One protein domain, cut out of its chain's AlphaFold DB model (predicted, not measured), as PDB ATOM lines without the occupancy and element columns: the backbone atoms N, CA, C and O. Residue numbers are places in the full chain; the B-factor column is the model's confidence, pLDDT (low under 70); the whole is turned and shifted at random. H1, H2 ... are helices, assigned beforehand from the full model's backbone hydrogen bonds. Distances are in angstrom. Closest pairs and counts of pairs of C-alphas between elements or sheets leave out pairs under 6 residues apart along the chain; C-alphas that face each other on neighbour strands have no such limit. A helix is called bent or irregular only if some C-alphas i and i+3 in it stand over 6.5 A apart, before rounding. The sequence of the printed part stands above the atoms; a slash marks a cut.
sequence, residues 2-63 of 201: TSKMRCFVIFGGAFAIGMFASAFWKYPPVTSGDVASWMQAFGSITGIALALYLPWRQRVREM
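This is residues 2 to 63 of the 201 residues of an uncharacterized protein of Pandoraea pnomenusa (UniProt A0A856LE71). Two long helices, H1 then H2, run side by side in opposite directions as an open U, with an empty gap between them and a tight link closing one end. The printed part has 62 residues with two named helices and no named strand, class all helix. It is only just loose, close to extended, with a radius of gyration of the C-alphas of 15.4 A, and spans 49 by 20 by 8 A.

Find C-alpha 2 at (-25.323, 57.410, -4.101); from there H1, residues 2 to 26, runs 36.2 A. After residues 27 to 31, H2, residues 32 to 63, runs 46.9 A to C-alpha 63 at (-18.445, 64.935, 4.279). H2 is neither bent nor irregular, but only just: C-alphas 52 and 55 are 6.1 A apart.

H1 and H2 are apart, with no C-alpha of one within 8 A of the other. Residues 2 to 19 of H1 and 43 to 63 of H2 stand free, as do residues 30 to 36. In H1 every O i to N i+4 pair is within hydrogen-bond range; in H2, 27 of 28 are.

Look at Val 30 and Met 63: their C-alphas, 49.0 A apart, are the two farthest apart. The printed part has no cut. Its mean pLDDT is 81.1, with residues 2 to 6 under 70.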
ATOM      1  N   THR A   2     -26.263  58.533  -4.308       50.09
ATOM      2  CA  THR A   2     -25.323  57.410  -4.101       50.09
ATOM      3  C   THR A   2     -25.648  56.127  -4.887       50.09
ATOM      4  O   THR A   2     -24.732  55.401  -5.261       50.09
ATOM      5  N   SER A   3     -26.924  55.863  -5.205       62.03
ATOM      6  CA  SER A   3     -27.332  54.674  -5.983       62.03
ATOM      7  C   SER A   3     -26.816  54.692  -7.434       62.03
ATOM      8  O   SER A   3     -26.289  53.694  -7.924       62.03
ATOM      9  N   LYS A   4     -26.844  55.859  -8.098       64.94
ATOM     10  CA  LYS A   4     -26.362  56.013  -9.483       64.94
ATOM     11  C   LYS A   4     -24.850  55.783  -9.599       64.94
ATOM     12  O   LYS A   4     -24.394  55.146 -10.542       64.94
ATOM     13  N   MET A   5     -24.086  56.238  -8.605       67.88
ATOM     14  CA  MET A   5     -22.629  56.067  -8.566       67.88
ATOM     15  C   MET A   5     -22.229  54.603  -8.339       67.88
ATOM     16  O   MET A   5     -21.301  54.117  -8.977       67.88
ATOM     17  N   ARG A   6     -22.967  53.874  -7.488       68.50
ATOM     18  CA  ARG A   6     -22.747  52.433  -7.272       68.50
ATOM     19  C   ARG A   6     -23.004  51.622  -8.541       68.50
ATOM     20  O   ARG A   6     -22.178  50.784  -8.885       68.50
ATOM     21  N   CYS A   7     -24.089  51.915  -9.263       74.62
ATOM     22  CA  CYS A   7     -24.344  51.296 -10.565       74.62
ATOM     23  C   CYS A   7     -23.210  51.575 -11.554       74.62
ATOM     24  O   CYS A   7     -22.721  50.641 -12.174       74.62
ATOM     25  N   PHE A   8     -22.743  52.822 -11.660       78.31
ATOM     26  CA  PHE A   8     -21.670  53.169 -12.594       78.31
ATOM     27  C   PHE A   8     -20.352  52.445 -12.282       78.31
ATOM     28  O   PHE A   8     -19.696  51.958 -13.194       78.31
ATOM     29  N   VAL A   9     -19.988  52.313 -11.002       78.19
ATOM     30  CA  VAL A   9     -18.777  51.579 -10.592       78.19
ATOM     31  C   VAL A   9     -18.895  50.085 -10.906       78.19
ATOM     32  O   VAL A   9     -17.950  49.502 -11.431       78.19
ATOM     33  N   ILE A  10     -20.049  49.468 -10.633       79.69
ATOM     34  CA  ILE A  10     -20.271  48.040 -10.914       79.69
ATOM     35  C   ILE A  10     -20.288  47.784 -12.427       79.69
ATOM     36  O   ILE A  10     -19.601  46.879 -12.895       79.69
ATOM     37  N   PHE A  11     -21.012  48.600 -13.198       82.75
ATOM     38  CA  PHE A  11     -21.061  48.486 -14.658       82.75
ATOM     39  C   PHE A  11     -19.701  48.753 -15.300       82.75
ATOM     40  O   PHE A  11     -19.273  47.978 -16.148       82.75
ATOM     41  N   GLY A  12     -19.001  49.808 -14.879       81.62
ATOM     42  CA  GLY A  12     -17.668  50.134 -15.383       81.62
ATOM     43  C   GLY A  12     -16.650  49.038 -15.071       81.62
ATOM     44  O   GLY A  12     -15.876  48.655 -15.946       81.62
ATOM     45  N   GLY A  13     -16.695  48.475 -13.859       79.69
ATOM     46  CA  GLY A  13     -15.848  47.349 -13.464       79.69
ATOM     47  C   GLY A  13     -16.133  46.086 -14.277       79.69
ATOM     48  O   GLY A  13     -15.209  45.496 -14.834       79.69
ATOM     49  N   ALA A  14     -17.406  45.701 -14.408       81.25
ATOM     50  CA  ALA A  14     -17.807  44.539 -15.200       81.25
ATOM     51  C   ALA A  14     -17.455  44.705 -16.688       81.25
ATOM     52  O   ALA A  14     -16.974  43.765 -17.316       81.25
ATOM     53  N   PHE A  15     -17.633  45.910 -17.237       87.12
ATOM     54  CA  PHE A  15     -17.270  46.229 -18.614       87.12
ATOM     55  C   PHE A  15     -15.759  46.134 -18.843       87.12
ATOM     56  O   PHE A  15     -15.329  45.511 -19.812       87.12
ATOM     57  N   ALA A  16     -14.949  46.689 -17.936       81.25
ATOM     58  CA  ALA A  16     -13.496  46.582 -18.012       81.25
ATOM     59  C   ALA A  16     -13.046  45.115 -17.958       81.25
ATOM     60  O   ALA A  16     -12.314  44.673 -18.841       81.25
ATOM     61  N   ILE A  17     -13.540  44.336 -16.987       86.06
ATOM     62  CA  ILE A  17     -13.240  42.899 -16.875       86.06
ATOM     63  C   ILE A  17     -13.643  42.161 -18.158       86.06
ATOM     64  O   ILE A  17     -12.862  41.363 -18.672       86.06
ATOM     65  N   GLY A  18     -14.821  42.461 -18.711       85.31
ATOM     66  CA  GLY A  18     -15.297  41.889 -19.967       85.31
ATOM     67  C   GLY A  18     -14.385  42.214 -21.150       85.31
ATOM     68  O   GLY A  18     -13.998  41.304 -21.882       85.31
ATOM     69  N   MET A  19     -13.978  43.478 -21.319       85.31
ATOM     70  CA  MET A  19     -13.025  43.876 -22.365       85.31
ATOM     71  C   MET A  19     -11.690  43.145 -22.223       85.31
ATOM     72  O   MET A  19     -11.163  42.644 -23.216       85.31
ATOM     73  N   PHE A  20     -11.166  43.035 -21.003       82.12
ATOM     74  CA  PHE A  20      -9.903  42.349 -20.746       82.12
ATOM     75  C   PHE A  20      -9.984  40.845 -21.001       82.12
ATOM     76  O   PHE A  20      -9.123  40.305 -21.690       82.12
ATOM     77  N   ALA A  21     -11.037  40.180 -20.525       85.62
ATOM     78  CA  ALA A  21     -11.261  38.760 -20.781       85.62
ATOM     79  C   ALA A  21     -11.402  38.477 -22.287       85.62
ATOM     80  O   ALA A  21     -10.806  37.533 -22.802       85.62
ATOM     81  N   SER A  22     -12.123  39.340 -23.007       89.81
ATOM     82  CA  SER A  22     -12.295  39.235 -24.460       89.81
ATOM     83  C   SER A  22     -10.976  39.422 -25.213       89.81
ATOM     84  O   SER A  22     -10.684  38.686 -26.155       89.81
ATOM     85  N   ALA A  23     -10.168  40.401 -24.800       84.44
ATOM     86  CA  ALA A  23      -8.869  40.673 -25.406       84.44
ATOM     87  C   ALA A  23      -7.876  39.530 -25.155       84.44
ATOM     88  O   ALA A  23      -7.188  39.114 -26.084       84.44
ATOM     89  N   PHE A  24      -7.863  38.977 -23.938       85.00
ATOM     90  CA  PHE A  24      -7.018  37.841 -23.571       85.00
ATOM     91  C   PHE A  24      -7.415  36.561 -24.315       85.00
ATOM     92  O   PHE A  24      -6.555  35.800 -24.746       85.00
ATOM     93  N   TRP A  25      -8.718  36.344 -24.523       91.88
ATOM     94  CA  TRP A  25      -9.213  35.217 -25.315       91.88
ATOM     95  C   TRP A  25      -8.823  35.334 -26.790       91.88
ATOM     96  O   TRP A  25      -8.465  34.345 -27.426       91.88
ATOM     97  N   LYS A  26      -8.913  36.543 -27.357       91.88
ATOM     98  CA  LYS A  26      -8.628  36.775 -28.776       91.88
ATOM     99  C   LYS A  26      -7.131  36.789 -29.090       91.88
ATOM    100  O   LYS A  26      -6.749  36.377 -30.182       91.88
ATOM    101  N   TYR A  27      -6.307  37.241 -28.150       86.19
ATOM    102  CA  TYR A  27      -4.855  37.328 -28.291       86.19
ATOM    103  C   TYR A  27      -4.173  36.705 -27.065       86.19
ATOM    104  O   TYR A  27      -3.671  37.437 -26.206       86.19
ATOM    105  N   PRO A  28      -4.173  35.363 -26.951       82.00
ATOM    106  CA  PRO A  28      -3.504  34.699 -25.845       82.00
ATOM    107  C   PRO A  28      -1.995  34.985 -25.919       82.00
ATOM    108  O   PRO A  28      -1.413  34.881 -27.003       82.00
ATOM    109  N   PRO A  29      -1.345  35.360 -24.803       81.25
ATOM    110  CA  PRO A  29       0.083  35.641 -24.800       81.25
ATOM    111  C   PRO A  29       0.853  34.361 -25.133       81.25
ATOM    112  O   PRO A  29       0.738  33.356 -24.432       81.25
ATOM    113  N   VAL A  30       1.619  34.395 -26.220       89.88
ATOM    114  CA  VAL A  30       2.356  33.224 -26.725       89.88
ATOM    115  C   VAL A  30       3.781  33.207 -26.169       89.88
ATOM    116  O   VAL A  30       4.396  32.149 -26.051       89.88
ATOM    117  N   THR A  31       4.303  34.375 -25.786       91.62
ATOM    118  CA  THR A  31       5.659  34.531 -25.259       91.62
ATOM    119  C   THR A  31       5.660  35.059 -23.824       91.62
ATOM    120  O   THR A  31       4.752  35.766 -23.386       91.62
ATOM    121  N   SER A  32       6.726  34.759 -23.077       84.31
ATOM    122  CA  SER A  32       6.919  35.272 -21.712       84.31
ATOM    123  C   SER A  32       6.998  36.806 -21.659       84.31
ATOM    124  O   SER A  32       6.635  37.402 -20.645       84.31
ATOM    125  N   GLY A  33       7.437  37.451 -22.749       85.88
ATOM    126  CA  GLY A  33       7.475  38.911 -22.878       85.88
ATOM    127  C   GLY A  33       6.082  39.540 -22.963       85.88
ATOM    128  O   GLY A  33       5.835  40.569 -22.333       85.88
ATOM    129  N   ASP A  34       5.143  38.882 -23.648       81.50
ATOM    130  CA  ASP A  34       3.764  39.367 -23.763       81.50
ATOM    131  C   ASP A  34       3.087  39.402 -22.393       81.50
ATOM    132  O   ASP A  34       2.475  40.406 -22.027       81.50
ATOM    133  N   VAL A  35       3.265  38.351 -21.585       80.62
ATOM    134  CA  VAL A  35       2.721  38.285 -20.218       80.62
ATOM    135  C   VAL A  35       3.226  39.449 -19.359       80.62
ATOM    136  O   VAL A  35       2.441  40.066 -18.638       80.62
ATOM    137  N   ALA A  36       4.514  39.792 -19.456       82.50
ATOM    138  CA  ALA A  36       5.089  40.912 -18.713       82.50
ATOM    139  C   ALA A  36       4.473  42.260 -19.130       82.50
ATOM    140  O   ALA A  36       4.116  43.068 -18.270       82.50
ATOM    141  N   SER A  37       4.279  42.480 -20.435       81.12
ATOM    142  CA  SER A  37       3.654  43.704 -20.953       81.12
ATOM    143  C   SER A  37       2.193  43.857 -20.503       81.12
ATOM    144  O   SER A  37       1.775  44.943 -20.092       81.12
ATOM    145  N   TRP A  38       1.440  42.753 -20.472       80.75
ATOM    146  CA  TRP A  38       0.079  42.718 -19.943       80.75
ATOM    147  C   TRP A  38       0.045  43.071 -18.458       80.75
ATOM    148  O   TRP A  38      -0.723  43.942 -18.050       80.75
ATOM    149  N   MET A  39       0.908  42.451 -17.648       82.25
ATOM    150  CA  MET A  39       0.997  42.740 -16.213       82.25
ATOM    151  C   MET A  39       1.353  44.206 -15.940       82.25
ATOM    152  O   MET A  39       0.787  44.815 -15.031       82.25
ATOM    153  N   GLN A  40       2.221  44.810 -16.755       81.25
ATOM    154  CA  GLN A  40       2.550  46.231 -16.655       81.25
ATOM    155  C   GLN A  40       1.347  47.128 -16.985       81.25
ATOM    156  O   GLN A  40       1.067  48.080 -16.252       81.25
ATOM    157  N   ALA A  41       0.598  46.808 -18.045       78.38
ATOM    158  CA  ALA A  41      -0.615  47.540 -18.400       78.38
ATOM    159  C   ALA A  41      -1.667  47.456 -17.277       78.38
ATOM    160  O   ALA A  41      -2.174  48.489 -16.832       78.38
ATOM    161  N   PHE A  42      -1.917  46.262 -16.730       79.00
ATOM    162  CA  PHE A  42      -2.826  46.075 -15.593       79.00
ATOM    163  C   PHE A  42      -2.371  46.818 -14.337       79.00
ATOM    164  O   PHE A  42      -3.186  47.466 -13.674       79.00
ATOM    165  N   GLY A  43      -1.075  46.759 -14.025       77.56
ATOM    166  CA  GLY A  43      -0.492  47.478 -12.898       77.56
ATOM    167  C   GLY A  43      -0.702  48.986 -13.019       77.56
ATOM    168  O   GLY A  43      -1.138  49.623 -12.060       77.56
ATOM    169  N   SER A  44      -0.486  49.549 -14.213       76.50
ATOM    170  CA  SER A  44      -0.671  50.984 -14.459       76.50
ATOM    171  C   SER A  44      -2.128  51.432 -14.285       76.50
ATOM    172  O   SER A  44      -2.391  52.412 -13.587       76.50
ATOM    173  N   ILE A  45      -3.089  50.674 -14.823       79.12
ATOM    174  CA  ILE A  45      -4.523  50.984 -14.711       79.12
ATOM    175  C   ILE A  45      -4.986  50.862 -13.258       79.12
ATOM    176  O   ILE A  45      -5.685  51.741 -12.750       79.12
ATOM    177  N   THR A  46      -4.556  49.807 -12.566       76.50
ATOM    178  CA  THR A  46      -4.880  49.592 -11.150       76.50
ATOM    179  C   THR A  46      -4.299  50.704 -10.278       76.50
ATOM    180  O   THR A  46      -4.984  51.214  -9.391       76.50
ATOM    181  N   GLY A  47      -3.067  51.134 -10.561       83.75
ATOM    182  CA  GLY A  47      -2.420  52.249  -9.875       83.75
ATOM    183  C   GLY A  47      -3.195  53.558 -10.028       83.75
ATOM    184  O   GLY A  47      -3.473  54.224  -9.031       83.75
ATOM    185  N   ILE A  48      -3.619  53.893 -11.251       81.94
ATOM    186  CA  ILE A  48      -4.431  55.091 -11.522       81.94
ATOM    187  C   ILE A  48      -5.786  55.005 -10.805       81.94
ATOM    188  O   ILE A  48      -6.212  55.966 -10.162       81.94
ATOM    189  N   ALA A  49      -6.451  53.848 -10.858       76.88
ATOM    190  CA  ALA A  49      -7.730  53.645 -10.182       76.88
ATOM    191  C   ALA A  49      -7.611  53.827  -8.659       76.88
ATOM    192  O   ALA A  49      -8.431  54.521  -8.054       76.88
ATOM    193  N   LEU A  50      -6.567  53.269  -8.037       80.94
ATOM    194  CA  LEU A  50      -6.293  53.441  -6.607       80.94
ATOM    195  C   LEU A  50      -5.969  54.896  -6.248       80.94
ATOM    196  O   LEU A  50      -6.477  55.398  -5.242       80.94
ATOM    197  N   ALA A  51      -5.180  55.580  -7.082       86.94
ATOM    198  CA  ALA A  51      -4.819  56.980  -6.887       86.94
ATOM    199  C   ALA A  51      -6.044  57.911  -6.895       86.94
ATOM    200  O   ALA A  51      -6.076  58.878  -6.141       86.94
ATOM    201  N   LEU A  52      -7.075  57.601  -7.690       81.88
ATOM    202  CA  LEU A  52      -8.342  58.347  -7.699       81.88
ATOM    203  C   LEU A  52      -9.296  57.915  -6.574       81.88
ATOM    204  O   LEU A  52     -10.005  58.742  -5.997       81.88
ATOM    205  N   TYR A  53      -9.313  56.624  -6.238       82.62
ATOM    206  CA  TYR A  53     -10.215  56.068  -5.231       82.62
ATOM    207  C   TYR A  53      -9.896  56.551  -3.810       82.62
ATOM    208  O   TYR A  53     -10.812  56.850  -3.040       82.62
ATOM    209  N   LEU A  54      -8.613  56.653  -3.453       86.12
ATOM    210  CA  LEU A  54      -8.175  57.049  -2.110       86.12
ATOM    211  C   LEU A  54      -8.656  58.464  -1.708       86.12
ATOM    212  O   LEU A  54      -9.340  58.569  -0.683       86.12
ATOM    213  N   PRO A  55      -8.405  59.530  -2.498       83.50
ATOM    214  CA  PRO A  55      -8.905  60.874  -2.203       83.50
ATOM    215  C   PRO A  55     -10.431  60.946  -2.192       83.50
ATOM    216  O   PRO A  55     -11.017  61.614  -1.342       83.50
ATOM    217  N   TRP A  56     -11.098  60.240  -3.111       84.00
ATOM    218  CA  TRP A  56     -12.560  60.209  -3.142       84.00
ATOM    219  C   TRP A  56     -13.134  59.599  -1.858       84.00
ATOM    220  O   TRP A  56     -14.025  60.179  -1.237       84.00
ATOM    221  N   ARG A  57     -12.571  58.475  -1.398       84.06
ATOM    222  CA  ARG A  57     -12.972  57.828  -0.143       84.06
ATOM    223  C   ARG A  57     -12.742  58.733   1.069       84.06
ATOM    224  O   ARG A  57     -13.567  58.727   1.982       84.06
ATOM    225  N   GLN A  58     -11.644  59.488   1.092       86.38
ATOM    226  CA  GLN A  58     -11.366  60.462   2.153       86.38
ATOM    227  C   GLN A  58     -12.406  61.585   2.163       86.38
ATOM    228  O   GLN A  58     -13.042  61.793   3.192       86.38
ATOM    229  N   ARG A  59     -12.689  62.199   1.006       84.12
ATOM    230  CA  ARG A  59     -13.723  63.242   0.884       84.12
ATOM    231  C   ARG A  59     -15.094  62.763   1.346       84.12
ATOM    232  O   ARG A  59     -15.773  63.466   2.082       84.12
ATOM    233  N   VAL A  60     -15.496  61.547   0.971       80.69
ATOM    234  CA  VAL A  60     -16.781  60.979   1.411       80.69
ATOM    235  C   VAL A  60     -16.824  60.808   2.934       80.69
ATOM    236  O   VAL A  60     -17.845  61.093   3.555       80.69
ATOM    237  N   ARG A  61     -15.723  60.375   3.560       81.00
ATOM    238  CA  ARG A  61     -15.641  60.262   5.025       81.00
ATOM    239  C   ARG A  61     -15.703  61.621   5.711       81.00
ATOM    240  O   ARG A  61     -16.404  61.745   6.707       81.00
ATOM    241  N   GLU A  62     -15.002  62.617   5.184       86.31
ATOM    242  CA  GLU A  62     -15.014  63.982   5.716       86.31
ATOM    243  C   GLU A  62     -16.401  64.614   5.612       86.31
ATOM    244  O   GLU A  62     -16.897  65.144   6.602       86.31
ATOM    245  N   MET A  63     -17.067  64.472   4.463       76.19
ATOM    246  CA  MET A  63     -18.445  64.935   4.279       76.19
ATOM    247  C   MET A  63     -19.406  64.255   5.257       76.19
ATOM    248  O   MET A  63     -20.214  64.930   5.891       76.19
TER     249      MET A  63